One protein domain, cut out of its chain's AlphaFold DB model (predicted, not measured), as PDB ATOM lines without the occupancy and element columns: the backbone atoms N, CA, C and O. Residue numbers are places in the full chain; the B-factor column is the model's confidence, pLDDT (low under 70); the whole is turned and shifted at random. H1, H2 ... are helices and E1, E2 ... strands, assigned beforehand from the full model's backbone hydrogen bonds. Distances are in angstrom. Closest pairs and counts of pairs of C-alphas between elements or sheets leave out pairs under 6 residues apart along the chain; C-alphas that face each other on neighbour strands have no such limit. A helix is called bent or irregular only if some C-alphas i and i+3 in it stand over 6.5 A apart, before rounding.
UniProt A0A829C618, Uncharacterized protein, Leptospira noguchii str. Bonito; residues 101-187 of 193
ATOM      1  N   ASN A 101      38.821 -16.948  53.912       91.81
ATOM      2  CA  ASN A 101      37.755 -15.965  54.139       91.81
ATOM      3  C   ASN A 101      37.960 -14.688  53.314       91.81
ATOM      4  O   ASN A 101      36.991 -14.104  52.828       91.81
ATOM      5  N   GLU A 102      39.212 -14.278  53.120       95.75
ATOM      6  CA  GLU A 102      39.573 -13.134  52.287       95.75
ATOM      7  C   GLU A 102      39.241 -13.412  50.822       95.75
ATOM      8  O   GLU A 102      38.631 -12.564  50.183       95.75
ATOM      9  N   LYS A 103      39.507 -14.620  50.304       95.94
ATOM     10  CA  LYS A 103      39.122 -15.010  48.931       95.94
ATOM     11  C   LYS A 103      37.617 -14.895  48.696       95.94
ATOM     12  O   LYS A 103      37.185 -14.410  47.652       95.94
ATOM     13  N   ILE A 104      36.812 -15.341  49.662       95.62
ATOM     14  CA  ILE A 104      35.348 -15.272  49.579       95.62
ATOM     15  C   ILE A 104      34.884 -13.809  49.512       95.62
ATOM     16  O   ILE A 104      34.061 -13.458  48.664       95.62
ATOM     17  N   VAL A 105      35.428 -12.951  50.379       96.12
ATOM     18  CA  VAL A 105      35.104 -11.517  50.407       96.12
ATOM     19  C   VAL A 105      35.609 -10.802  49.153       96.12
ATOM     20  O   VAL A 105      34.836 -10.072  48.536       96.12
ATOM     21  N   ALA A 106      36.850 -11.055  48.734       95.62
ATOM     22  CA  ALA A 106      37.457 -10.496  47.531       95.62
ATOM     23  C   ALA A 106      36.613 -10.815  46.293       95.62
ATOM     24  O   ALA A 106      36.284  -9.913  45.531       95.62
ATOM     25  N   LYS A 107      36.150 -12.063  46.130       95.12
ATOM     26  CA  LYS A 107      35.277 -12.431  45.008       95.12
ATOM     27  C   LYS A 107      34.009 -11.569  44.950       95.12
ATOM     28  O   LYS A 107      33.697 -11.009  43.905       95.12
ATOM     29  N   MET A 108      33.309 -11.411  46.073       95.88
ATOM     30  CA  MET A 108      32.102 -10.575  46.123       95.88
ATOM     31  C   MET A 108      32.402  -9.078  45.974       95.88
ATOM     32  O   MET A 108      31.583  -8.337  45.434       95.88
ATOM     33  N   LEU A 109      33.570  -8.619  46.425       94.31
ATOM     34  CA  LEU A 109      34.033  -7.254  46.183       94.31
ATOM     35  C   LEU A 109      34.244  -7.006  44.684       94.31
ATOM     36  O   LEU A 109      33.810  -5.970  44.187       94.31
ATOM     37  N   GLY A 110      34.845  -7.958  43.963       92.50
ATOM     38  CA  GLY A 110      35.024  -7.894  42.507       92.50
ATOM     39  C   GLY A 110      33.705  -7.915  41.726       92.50
ATOM     40  O   GLY A 110      33.607  -7.303  40.668       92.50
ATOM     41  N   GLU A 111      32.661  -8.534  42.283       93.25
ATOM     42  CA  GLU A 111      31.278  -8.461  41.778       93.25
ATOM     43  C   GLU A 111      30.607  -7.089  42.036       93.25
ATOM     44  O   GLU A 111      29.464  -6.872  41.631       93.25
ATOM     45  N   GLY A 112      31.280  -6.159  42.721       93.00
ATOM     46  CA  GLY A 112      30.778  -4.812  43.003       93.00
ATOM     47  C   GLY A 112      29.851  -4.707  44.217       93.00
ATOM     48  O   GLY A 112      29.244  -3.658  44.430       93.00
ATOM     49  N   LEU A 113      29.733  -5.756  45.039       95.00
ATOM     50  CA  LEU A 113      28.871  -5.722  46.224       95.00
ATOM     51  C   LEU A 113      29.400  -4.748  47.277       95.00
ATOM     52  O   LEU A 113      30.609  -4.625  47.449       95.00
ATOM     53  N   SER A 114      28.511  -4.117  48.048       94.31
ATOM     54  CA  SER A 114      28.864  -3.302  49.220       94.31
ATOM     55  C   SER A 114      29.229  -4.160  50.441       94.31
ATOM     56  O   SER A 114      28.889  -5.341  50.520       94.31
ATOM     57  N   ASN A 115      29.882  -3.567  51.448       94.31
ATOM     58  CA  ASN A 115      30.240  -4.295  52.675       94.31
ATOM     59  C   ASN A 115      29.003  -4.827  53.417       94.31
ATOM     60  O   ASN A 115      29.060  -5.902  54.008       94.31
ATOM     61  N   GLU A 116      27.885  -4.102  53.369       95.31
ATOM     62  CA  GLU A 116      26.595  -4.524  53.921       95.31
ATOM     63  C   GLU A 116      26.037  -5.744  53.186       95.31
ATOM     64  O   GLU A 116      25.589  -6.695  53.823       95.31
ATOM     65  N   GLN A 117      26.093  -5.743  51.851       95.88
ATOM     66  CA  GLN A 117      25.608  -6.856  51.034       95.88
ATOM     67  C   GLN A 117      26.447  -8.120  51.249       95.88
ATOM     68  O   GLN A 117      25.894  -9.211  51.399       95.88
ATOM     69  N   ILE A 118      27.773  -7.973  51.319       95.62
ATOM     70  CA  ILE A 118      28.696  -9.077  51.613       95.62
ATOM     71  C   ILE A 118      28.433  -9.624  53.021       95.62
ATOM     72  O   ILE A 118      28.321 -10.836  53.196       95.62
ATOM     73  N   ALA A 119      28.283  -8.745  54.020       95.75
ATOM     74  CA  ALA A 119      27.993  -9.149  55.393       95.75
ATOM     75  C   ALA A 119      26.690  -9.953  55.476       95.75
ATOM     76  O   ALA A 119      26.683 -11.042  56.044       95.75
ATOM     77  N   ALA A 120      25.623  -9.464  54.837       95.75
ATOM     78  CA  ALA A 120      24.335 -10.146  54.792       95.75
ATOM     79  C   ALA A 120      24.430 -11.532  54.131       95.75
ATOM     80  O   ALA A 120      23.893 -12.497  54.672       95.75
ATOM     81  N   ARG A 121      25.153 -11.662  53.006       95.38
ATOM     82  CA  ARG A 121      25.349 -12.955  52.321       95.38
ATOM     83  C   ARG A 121      26.134 -13.964  53.156       95.38
ATOM     84  O   ARG A 121      25.848 -15.154  53.084       95.38
ATOM     85  N   LEU A 122      27.105 -13.501  53.940       93.25
ATOM     86  CA  LEU A 122      27.928 -14.354  54.803       93.25
ATOM     87  C   LEU A 122      27.337 -14.564  56.206       93.25
ATOM     88  O   LEU A 122      27.949 -15.234  57.033       93.25
ATOM     89  N   GLY A 123      26.157 -14.006  56.491       91.81
ATOM     90  CA  GLY A 123      25.505 -14.130  57.796       91.81
ATOM     91  C   GLY A 123      26.154 -13.297  58.909       91.81
ATOM     92  O   GLY A 123      25.883 -13.529  60.089       91.81
ATOM     93  N   PHE A 124      26.993 -12.316  58.569       90.88
ATOM     94  CA  PHE A 124      27.528 -11.363  59.536       90.88
ATOM     95  C   PHE A 124      26.485 -10.300  59.879       90.88
ATOM     96  O   PHE A 124      25.857  -9.704  59.007       90.88
ATOM     97  N   LYS A 125      26.342 -10.016  61.177       85.44
ATOM     98  CA  LYS A 125      25.425  -8.980  61.679       85.44
ATOM     99  C   LYS A 125      25.982  -7.559  61.543       85.44
ATOM    100  O   LYS A 125      25.204  -6.614  61.517       85.44
ATOM    101  N   ASP A 126      27.307  -7.405  61.477       90.25
ATOM    102  CA  ASP A 126      27.985  -6.108  61.381       90.25
ATOM    103  C   ASP A 126      28.886  -6.059  60.135       90.25
ATOM    104  O   ASP A 126      29.756  -6.912  59.934       90.25
ATOM    105  N   LYS A 127      28.711  -5.013  59.320       91.81
ATOM    106  CA  LYS A 127      29.543  -4.727  58.143       91.81
ATOM    107  C   LYS A 127      31.005  -4.437  58.486       91.81
ATOM    108  O   LYS A 127      31.865  -4.560  57.614       91.81
ATOM    109  N   ARG A 128      31.311  -4.051  59.733       93.06
ATOM    110  CA  ARG A 128      32.684  -3.769  60.186       93.06
ATOM    111  C   ARG A 128      33.605  -4.975  60.046       93.06
ATOM    112  O   ARG A 128      34.783  -4.785  59.758       93.06
ATOM    113  N   THR A 129      33.078  -6.194  60.177       93.25
ATOM    114  CA  THR A 129      33.853  -7.416  59.921       93.25
ATOM    115  C   THR A 129      34.342  -7.453  58.475       93.25
ATOM    116  O   THR A 129      35.521  -7.693  58.238       93.25
ATOM    117  N   ILE A 130      33.480  -7.115  57.511       95.06
ATOM    118  CA  ILE A 130      33.861  -7.039  56.094       95.06
ATOM    119  C   ILE A 130      34.829  -5.883  55.838       95.06
ATOM    120  O   ILE A 130      35.784  -6.052  55.091       95.06
ATOM    121  N   SER A 131      34.641  -4.729  56.485       93.12
ATOM    122  CA  SER A 131      35.608  -3.626  56.389       93.12
ATOM    123  C   SER A 131      37.004  -4.034  56.870       93.12
ATOM    124  O   SER A 131      37.986  -3.679  56.227       93.12
ATOM    125  N   ARG A 132      37.099  -4.808  57.961       93.81
ATOM    126  CA  ARG A 132      38.377  -5.330  58.462       93.81
ATOM    127  C   ARG A 132      39.003  -6.325  57.483       93.81
ATOM    128  O   ARG A 132      40.185  -6.190  57.200       93.81
ATOM    129  N   ILE A 133      38.218  -7.262  56.945       94.62
ATOM    130  CA  ILE A 133      38.705  -8.232  55.948       94.62
ATOM    131  C   ILE A 133      39.190  -7.508  54.684       94.62
ATOM    132  O   ILE A 133      40.272  -7.800  54.195       94.62
ATOM    133  N   ASN A 134      38.452  -6.505  54.196       93.94
ATOM    134  CA  ASN A 134      38.904  -5.676  53.076       93.94
ATOM    135  C   ASN A 134      40.224  -4.964  53.386       93.94
ATOM    136  O   ASN A 134      41.095  -4.935  52.532       93.94
ATOM    137  N   GLY A 135      40.403  -4.443  54.603       92.75
ATOM    138  CA  GLY A 135      41.679  -3.858  55.023       92.75
ATOM    139  C   GLY A 135      42.839  -4.860  55.004       92.75
ATOM    140  O   GLY A 135      43.941  -4.490  54.616       92.75
ATOM    141  N   GLN A 136      42.594  -6.124  55.365       94.56
ATOM    142  CA  GLN A 136      43.596  -7.196  55.270       94.56
ATOM    143  C   GLN A 136      43.925  -7.535  53.813       94.56
ATOM    144  O   GLN A 136      45.097  -7.638  53.476       94.56
ATOM    145  N   ILE A 137      42.912  -7.614  52.942       94.81
ATOM    146  CA  ILE A 137      43.101  -7.803  51.495       94.81
ATOM    147  C   ILE A 137      43.935  -6.659  50.913       94.81
ATOM    148  O   ILE A 137      44.882  -6.905  50.176       94.81
ATOM    149  N   TYR A 138      43.607  -5.409  51.250       94.12
ATOM    150  CA  TYR A 138      44.336  -4.247  50.743       94.12
ATOM    151  C   TYR A 138      45.783  -4.239  51.224       94.12
ATOM    152  O   TYR A 138      46.662  -3.976  50.418       94.12
ATOM    153  N   ALA A 139      46.032  -4.577  52.491       91.62
ATOM    154  CA  ALA A 139      47.386  -4.709  53.018       91.62
ATOM    155  C   ALA A 139      48.166  -5.843  52.340       91.62
ATOM    156  O   ALA A 139      49.333  -5.675  52.029       91.62
ATOM    157  N   ALA A 140      47.528  -6.988  52.082       91.94
ATOM    158  CA  ALA A 140      48.164  -8.107  51.386       91.94
ATOM    159  C   ALA A 140      48.491  -7.792  49.914       91.94
ATOM    160  O   ALA A 140      49.308  -8.482  49.311       91.94
ATOM    161  N   TRP A 141      47.823  -6.797  49.328       92.81
ATOM    162  CA  TRP A 141      48.003  -6.353  47.943       92.81
ATOM    163  C   TRP A 141      48.702  -4.992  47.835       92.81
ATOM    164  O   TRP A 141      48.661  -4.394  46.760       92.81
ATOM    165  N   ASP A 142      49.283  -4.489  48.927       89.69
ATOM    166  CA  ASP A 142      49.980  -3.197  49.001       89.69
ATOM    167  C   ASP A 142      49.139  -2.005  48.484       89.69
ATOM    168  O   ASP A 142      49.623  -1.050  47.885       89.69
ATOM    169  N   LEU A 143      47.821  -2.040  48.723       87.75
ATOM    170  CA  LEU A 143      46.860  -1.009  48.301       87.75
ATOM    171  C   LEU A 143      46.562   0.044  49.382       87.75
ATOM    172  O   LEU A 143      45.589   0.788  49.260       87.75
ATOM    173  N   ASN A 144      47.329   0.082  50.468       80.81
ATOM    174  CA  ASN A 144      47.100   0.971  51.610       80.81
ATOM    175  C   ASN A 144      48.377   1.672  52.105       80.81
ATOM    176  O   ASN A 144      48.443   2.068  53.267       80.81
ATOM    177  N   GLU A 145      49.375   1.846  51.235       72.31
ATOM    178  CA  GLU A 145      50.635   2.518  51.579       72.31
ATOM    179  C   GLU A 145      50.457   4.027  51.828       72.31
ATOM    180  O   GLU A 145      51.174   4.614  52.642       72.31
ATOM    181  N   SER A 146      49.464   4.662  51.193       69.62
ATOM    182  CA  SER A 146      49.132   6.076  51.399       69.62
ATOM    183  C   SER A 146      47.640   6.339  51.661       69.62
ATOM    184  O   SER A 146      46.749   5.570  51.300       69.62
ATOM    185  N   SER A 147      47.336   7.505  52.245       61.38
ATOM    186  CA  SER A 147      45.947   7.948  52.486       61.38
ATOM    187  C   SER A 147      45.134   8.196  51.203       61.38
ATOM    188  O   SER A 147      43.901   8.154  51.224       61.38
ATOM    189  N   SER A 148      45.806   8.464  50.077       62.72
ATOM    190  CA  SER A 148      45.191   8.489  48.747       62.72
ATOM    191  C   SER A 148      44.815   7.087  48.287       62.72
ATOM    192  O   SER A 148      43.727   6.920  47.732       62.72
ATOM    193  N   ASP A 149      45.655   6.088  48.576       66.56
ATOM    194  CA  ASP A 149      45.409   4.698  48.196       66.56
ATOM    195  C   ASP A 149      44.184   4.145  48.912       66.56
ATOM    196  O   ASP A 149      43.333   3.558  48.257       66.56
ATOM    197  N   GLU A 150      43.983   4.453  50.198       66.56
ATOM    198  CA  GLU A 150      42.803   3.993  50.947       66.56
ATOM    199  C   GLU A 150      41.464   4.401  50.302       66.56
ATOM    200  O   GLU A 150      40.486   3.646  50.356       66.56
ATOM    201  N   LYS A 151      41.399   5.575  49.654       74.50
ATOM    202  CA  LYS A 151      40.171   6.070  48.998       74.50
ATOM    203  C   LYS A 151      39.856   5.336  47.697       74.50
ATOM    204  O   LYS A 151      38.686   5.216  47.340       74.50
ATOM    205  N   VAL A 152      40.881   4.850  46.997       86.50
ATOM    206  CA  VAL A 152      40.752   4.150  45.708       86.50
ATOM    207  C   VAL A 152      41.007   2.644  45.817       86.50
ATOM    208  O   VAL A 152      40.767   1.920  44.851       86.50
ATOM    209  N   ALA A 153      41.414   2.152  46.991       89.12
ATOM    210  CA  ALA A 153      41.816   0.772  47.253       89.12
ATOM    211  C   ALA A 153      40.740  -0.225  46.841       89.12
ATOM    212  O   ALA A 153      41.040  -1.241  46.228       89.12
ATOM    213  N   ARG A 154      39.464   0.093  47.093       91.12
ATOM    214  CA  ARG A 154      38.350  -0.763  46.669       91.12
ATOM    215  C   ARG A 154      38.296  -0.924  45.150       91.12
ATOM    216  O   ARG A 154      38.124  -2.036  44.663       91.12
ATOM    217  N   THR A 155      38.427   0.176  44.414       91.19
ATOM    218  CA  THR A 155      38.394   0.172  42.946       91.19
ATOM    219  C   THR A 155      39.605  -0.566  42.385       91.19
ATOM    220  O   THR A 155      39.457  -1.402  41.500       91.19
ATOM    221  N   ARG A 156      40.794  -0.316  42.945       92.25
ATOM    222  CA  ARG A 156      42.032  -1.013  42.576       92.25
ATOM    223  C   ARG A 156      41.950  -2.514  42.847       92.25
ATOM    224  O   ARG A 156      42.236  -3.306  41.957       92.25
ATOM    225  N   ALA A 157      41.463  -2.905  44.022       93.69
ATOM    226  CA  ALA A 157      41.214  -4.298  44.378       93.69
ATOM    227  C   ALA A 157      40.236  -4.959  43.398       93.69
ATOM    228  O   ALA A 157      40.506  -6.053  42.912       93.69
ATOM    229  N   ALA A 158      39.133  -4.286  43.050       92.88
ATOM    230  CA  ALA A 158      38.178  -4.801  42.072       92.88
ATOM    231  C   ALA A 158      38.818  -5.025  40.689       92.88
ATOM    232  O   ALA A 158      38.546  -6.046  40.059       92.88
ATOM    233  N   LEU A 159      39.700  -4.123  40.239       92.00
ATOM    234  CA  LEU A 159      40.464  -4.302  38.999       92.00
ATOM    235  C   LEU A 159      41.430  -5.490  39.091       92.00
ATOM    236  O   LEU A 159      41.414  -6.340  38.211       92.00
ATOM    237  N   ILE A 160      42.197  -5.611  40.178       93.12
ATOM    238  CA  ILE A 160      43.099  -6.754  40.418       93.12
ATOM    239  C   ILE A 160      42.338  -8.086  40.364       93.12
ATOM    240  O   ILE A 160      42.815  -9.047  39.761       93.12
ATOM    241  N   ILE A 161      41.139  -8.143  40.954       92.31
ATOM    242  CA  ILE A 161      40.281  -9.337  40.932       92.31
ATOM    243  C   ILE A 161      39.792  -9.631  39.516       92.31
ATOM    244  O   ILE A 161      39.871 -10.774  39.070       92.31
ATOM    245  N   ARG A 162      39.283  -8.612  38.813       88.50
ATOM    246  CA  ARG A 162      38.725  -8.762  37.465       88.50
ATOM    247  C   ARG A 162      39.780  -9.224  36.465       88.50
ATOM    248  O   ARG A 162      39.513 -10.115  35.669       88.50
ATOM    249  N   GLU A 163      40.966  -8.633  36.532       87.81
ATOM    250  CA  GLU A 163      42.093  -8.947  35.652       87.81
ATOM    251  C   GLU A 163      42.892 -10.173  36.135       87.81
ATOM    252  O   GLU A 163      43.799 -10.634  35.442       87.81
ATOM    253  N   ASN A 164      42.577 -10.682  37.336       89.19
ATOM    254  CA  ASN A 164      43.287 -11.747  38.046       89.19
ATOM    255  C   ASN A 164      44.818 -11.575  37.998       89.19
ATOM    256  O   ASN A 164      45.563 -12.515  37.710       89.19
ATOM    257  N   ARG A 165      45.292 -10.352  38.254       90.25
ATOM    258  CA  ARG A 165      46.717 -10.008  38.231       90.25
ATOM    259  C   ARG A 165      47.020  -8.795  39.094       90.25
ATOM    260  O   ARG A 165      46.170  -7.923  39.249       90.25
ATOM    261  N   PHE A 166      48.240  -8.728  39.621       90.94
ATOM    262  CA  PHE A 166      48.704  -7.528  40.305       90.94
ATOM    263  C   PHE A 166      48.870  -6.387  39.308       90.94
ATOM    264  O   PHE A 166      49.436  -6.563  38.226       90.94
ATOM    265  N   LEU A 167      48.352  -5.231  39.699       91.06
ATOM    266  CA  LEU A 167      48.433  -3.987  38.958       91.06
ATOM    267  C   LEU A 167      49.156  -2.972  39.840       91.06
ATOM    268  O   LEU A 167      48.897  -2.905  41.040       91.06
ATOM    269  N   GLN A 168      50.041  -2.194  39.235       89.00
ATOM    270  CA  GLN A 168      50.747  -1.096  39.876       89.00
ATOM    271  C   GLN A 168      50.304   0.207  39.220       89.00
ATOM    272  O   GLN A 168      50.288   0.311  37.994       89.00
ATOM    273  N   TRP A 169      49.910   1.175  40.042       88.62
ATOM    274  CA  TRP A 169      49.495   2.501  39.600       88.62
ATOM    275  C   TRP A 169      50.628   3.481  39.861       88.62
ATOM    276  O   TRP A 169      51.052   3.623  41.003       88.62
ATOM    277  N   GLU A 170      51.067   4.167  38.815       85.00
ATOM    278  CA  GLU A 170      52.058   5.235  38.904       85.00
ATOM    279  C   GLU A 170      51.373   6.597  39.129       85.00
ATOM    280  O   GLU A 170      50.172   6.767  38.884       85.00
ATOM    281  N   GLU A 171      52.134   7.590  39.600       79.50
ATOM    282  CA  GLU A 171      51.622   8.944  39.891       79.50
ATOM    283  C   GLU A 171      51.068   9.665  38.650       79.50
ATOM    284  O   GLU A 171      50.209  10.541  38.759       79.50
ATOM    285  N   ASP A 172      51.531   9.276  37.462       79.88
ATOM    286  CA  ASP A 172      51.092   9.811  36.171       79.88
ATOM    287  C   ASP A 172      49.751   9.221  35.682       79.88
ATOM    288  O   ASP A 172      49.244   9.609  34.627       79.88
ATOM    289  N   GLY A 173      49.158   8.302  36.454       78.88
ATOM    290  CA  GLY A 173      47.895   7.635  36.146       78.88
ATOM    291  C   GLY A 173      48.031   6.419  35.229       78.88
ATOM    292  O   GLY A 173      47.020   5.771  34.941       78.88
ATOM    293  N   ASN A 174      49.244   6.075  34.787       87.50
ATOM    294  CA  ASN A 174      49.482   4.838  34.062       87.50
ATOM    295  C   ASN A 174      49.418   3.634  35.003       87.50
ATOM    296  O   ASN A 174      49.770   3.694  36.183       87.50
ATOM    297  N   VAL A 175      48.950   2.518  34.453       91.19
ATOM    298  CA  VAL A 175      48.840   1.249  35.167       91.19
ATOM    299  C   VAL A 175      49.742   0.246  34.482       91.19
ATOM    300  O   VAL A 175      49.768   0.175  33.253       91.19
ATOM    301  N   TYR A 176      50.469  -0.540  35.263       91.00
ATOM    302  CA  TYR A 176      51.383  -1.558  34.768       91.00
ATOM    303  C   TYR A 176      51.126  -2.894  35.453       91.00
ATOM    304  O   TYR A 176      50.609  -2.958  36.566       91.00
ATOM    305  N   TYR A 177      51.509  -3.973  34.786       90.00
ATOM    306  CA  TYR A 177      51.599  -5.299  35.382       90.00
ATOM    307  C   TYR A 177      52.931  -5.937  35.008       90.00
ATOM    308  O   TYR A 177      53.554  -5.574  34.008       90.00
ATOM    309  N   ARG A 178      53.349  -6.926  35.793       86.94
ATOM    310  CA  ARG A 178      54.547  -7.713  35.510       86.94
ATOM    311  C   ARG A 178      54.169  -9.006  34.786       86.94
ATOM    312  O   ARG A 178      53.303  -9.739  35.265       86.94
ATOM    313  N   ASN A 179      54.758  -9.273  33.620       82.44
ATOM    314  CA  ASN A 179      54.543 -10.530  32.886       82.44
ATOM    315  C   ASN A 179      55.363 -11.691  33.495       82.44
ATOM    316  O   ASN A 179      56.175 -11.471  34.396       82.44
ATOM    317  N   GLY A 180      55.183 -12.922  32.998       71.81
ATOM    318  CA  GLY A 180      55.950 -14.088  33.463       71.81
ATOM    319  C   GLY A 180      57.465 -13.984  33.244       71.81
ATOM    320  O   GLY A 180      58.234 -14.576  33.999       71.81
ATOM    321  N   SER A 181      57.912 -13.176  32.276       77.38
ATOM    322  CA  SER A 181      59.332 -12.864  32.037       77.38
ATOM    323  C   SER A 181      59.902 -11.839  33.025       77.38
ATOM    324  O   SER A 181      61.107 -11.590  33.041       77.38
ATOM    325  N   GLY A 182      59.057 -11.239  33.866       81.44
ATOM    326  CA  GLY A 182      59.445 -10.224  34.833       81.44
ATOM    327  C   GLY A 182      59.500  -8.798  34.279       81.44
ATOM    328  O   GLY A 182      59.937  -7.913  35.018       81.44
ATOM    329  N   GLU A 183      59.062  -8.570  33.043       86.62
ATOM    330  CA  GLU A 183      58.998  -7.256  32.397       86.62
ATOM    331  C   GLU A 183      57.725  -6.503  32.795       86.62
ATOM    332  O   GLU A 183      56.664  -7.102  32.993       86.62
ATOM    333  N   TRP A 184      57.831  -5.177  32.873       88.88
ATOM    334  CA  TRP A 184      56.698  -4.290  33.113       88.88
ATOM    335  C   TRP A 184      55.998  -3.955  31.802       88.88
ATOM    336  O   TRP A 184      56.589  -3.358  30.904       88.88
ATOM    337  N   ILE A 185      54.724  -4.323  31.708       89.75
ATOM    338  CA  ILE A 185      53.868  -4.039  30.559       89.75
ATOM    339  C   ILE A 185      52.789  -3.055  30.997       89.75
ATOM    340  O   ILE A 185      52.173  -3.223  32.052       89.75
ATOM    341  N   ARG A 186      52.554  -2.026  30.177       90.69
ATOM    342  CA  ARG A 186      51.459  -1.082  30.396       90.69
ATOM    343  C   ARG A 186      50.129  -1.822  30.279       90.69
ATOM    344  O   ARG A 186      49.858  -2.471  29.273       90.69
ATOM    345  N   TRP A 187      49.311  -1.732  31.317       89.44
ATOM    346  CA  TRP A 187      47.948  -2.232  31.301       89.44
ATOM    347  C   TRP A 187      47.056  -1.221  30.586       89.44
ATOM    348  O   TRP A 187      46.894  -0.085  31.034       89.44
TER     349      TRP A 187
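This is residues 101 to 187 of the 193 residues of an uncharacterized protein of Leptospira noguchii str. Bonito (UniProt A0A829C618). The model is elongated, with three crossed helices, H1, H2 and H3, clustered toward one end, the kinked helix H4 in the middle of the length, and a small hairpin of E1 and E2 at the other end. The printed part has 87 residues with four named helices followed by two named strands, an antiparallel sheet in the order E1 - E2; the class is mostly helix. It is only just compact, close to loose, with a radius of gyration of the C-alphas of 13.9 A and spans of 44 by 26 by 18 A.

H1, residues 101 to 110, is the hub. It only just touches H2, residues 115 to 121, with 3 pairs of C-alphas within 8 A, the closest those of Met 108 and Ile 118, 6.6 A apart. H3, residues 128 to 140, touches H1, about perpendicular at 90 degrees; the closest C-alphas, of Glu 102 and Ile 133, are 6.2 A apart. H4, residues 147 to 163, touches H1, about perpendicular at 87 degrees, closest at the C-alphas of Gly 110 and Ala 158, 4.4 A. H4 has a kink of 53 degrees near residue 154 and is irregular, with C-alphas 151 and 154 7.4 A apart. Every O i to N i+4 pair is within hydrogen-bond range in H1, H2 and H3, and 9 of 13 in H4. E1, residues 175 to 178, and E2, residues 184 to 186, form an antiparallel hairpin, with N 177 and O 185 at 2.9 A; both are apart from H1, H2 and H3.

H1 begins at C-alpha 101 (37.755, -15.965, 54.139) and is 14.4 A long, H2 10.0 A, H3 18.3 A, H4 24.2 A and E1 10.6 A. E2, 6.7 A, ends at C-alpha 186 (51.459, -1.082, 30.396).

The two farthest C-alphas, of Lys 125 and Ser 181, are 45.2 A apart. The printed part has no cut, the link from H4 to E1 is long, and residues 146 to 150 have pLDDT under 70.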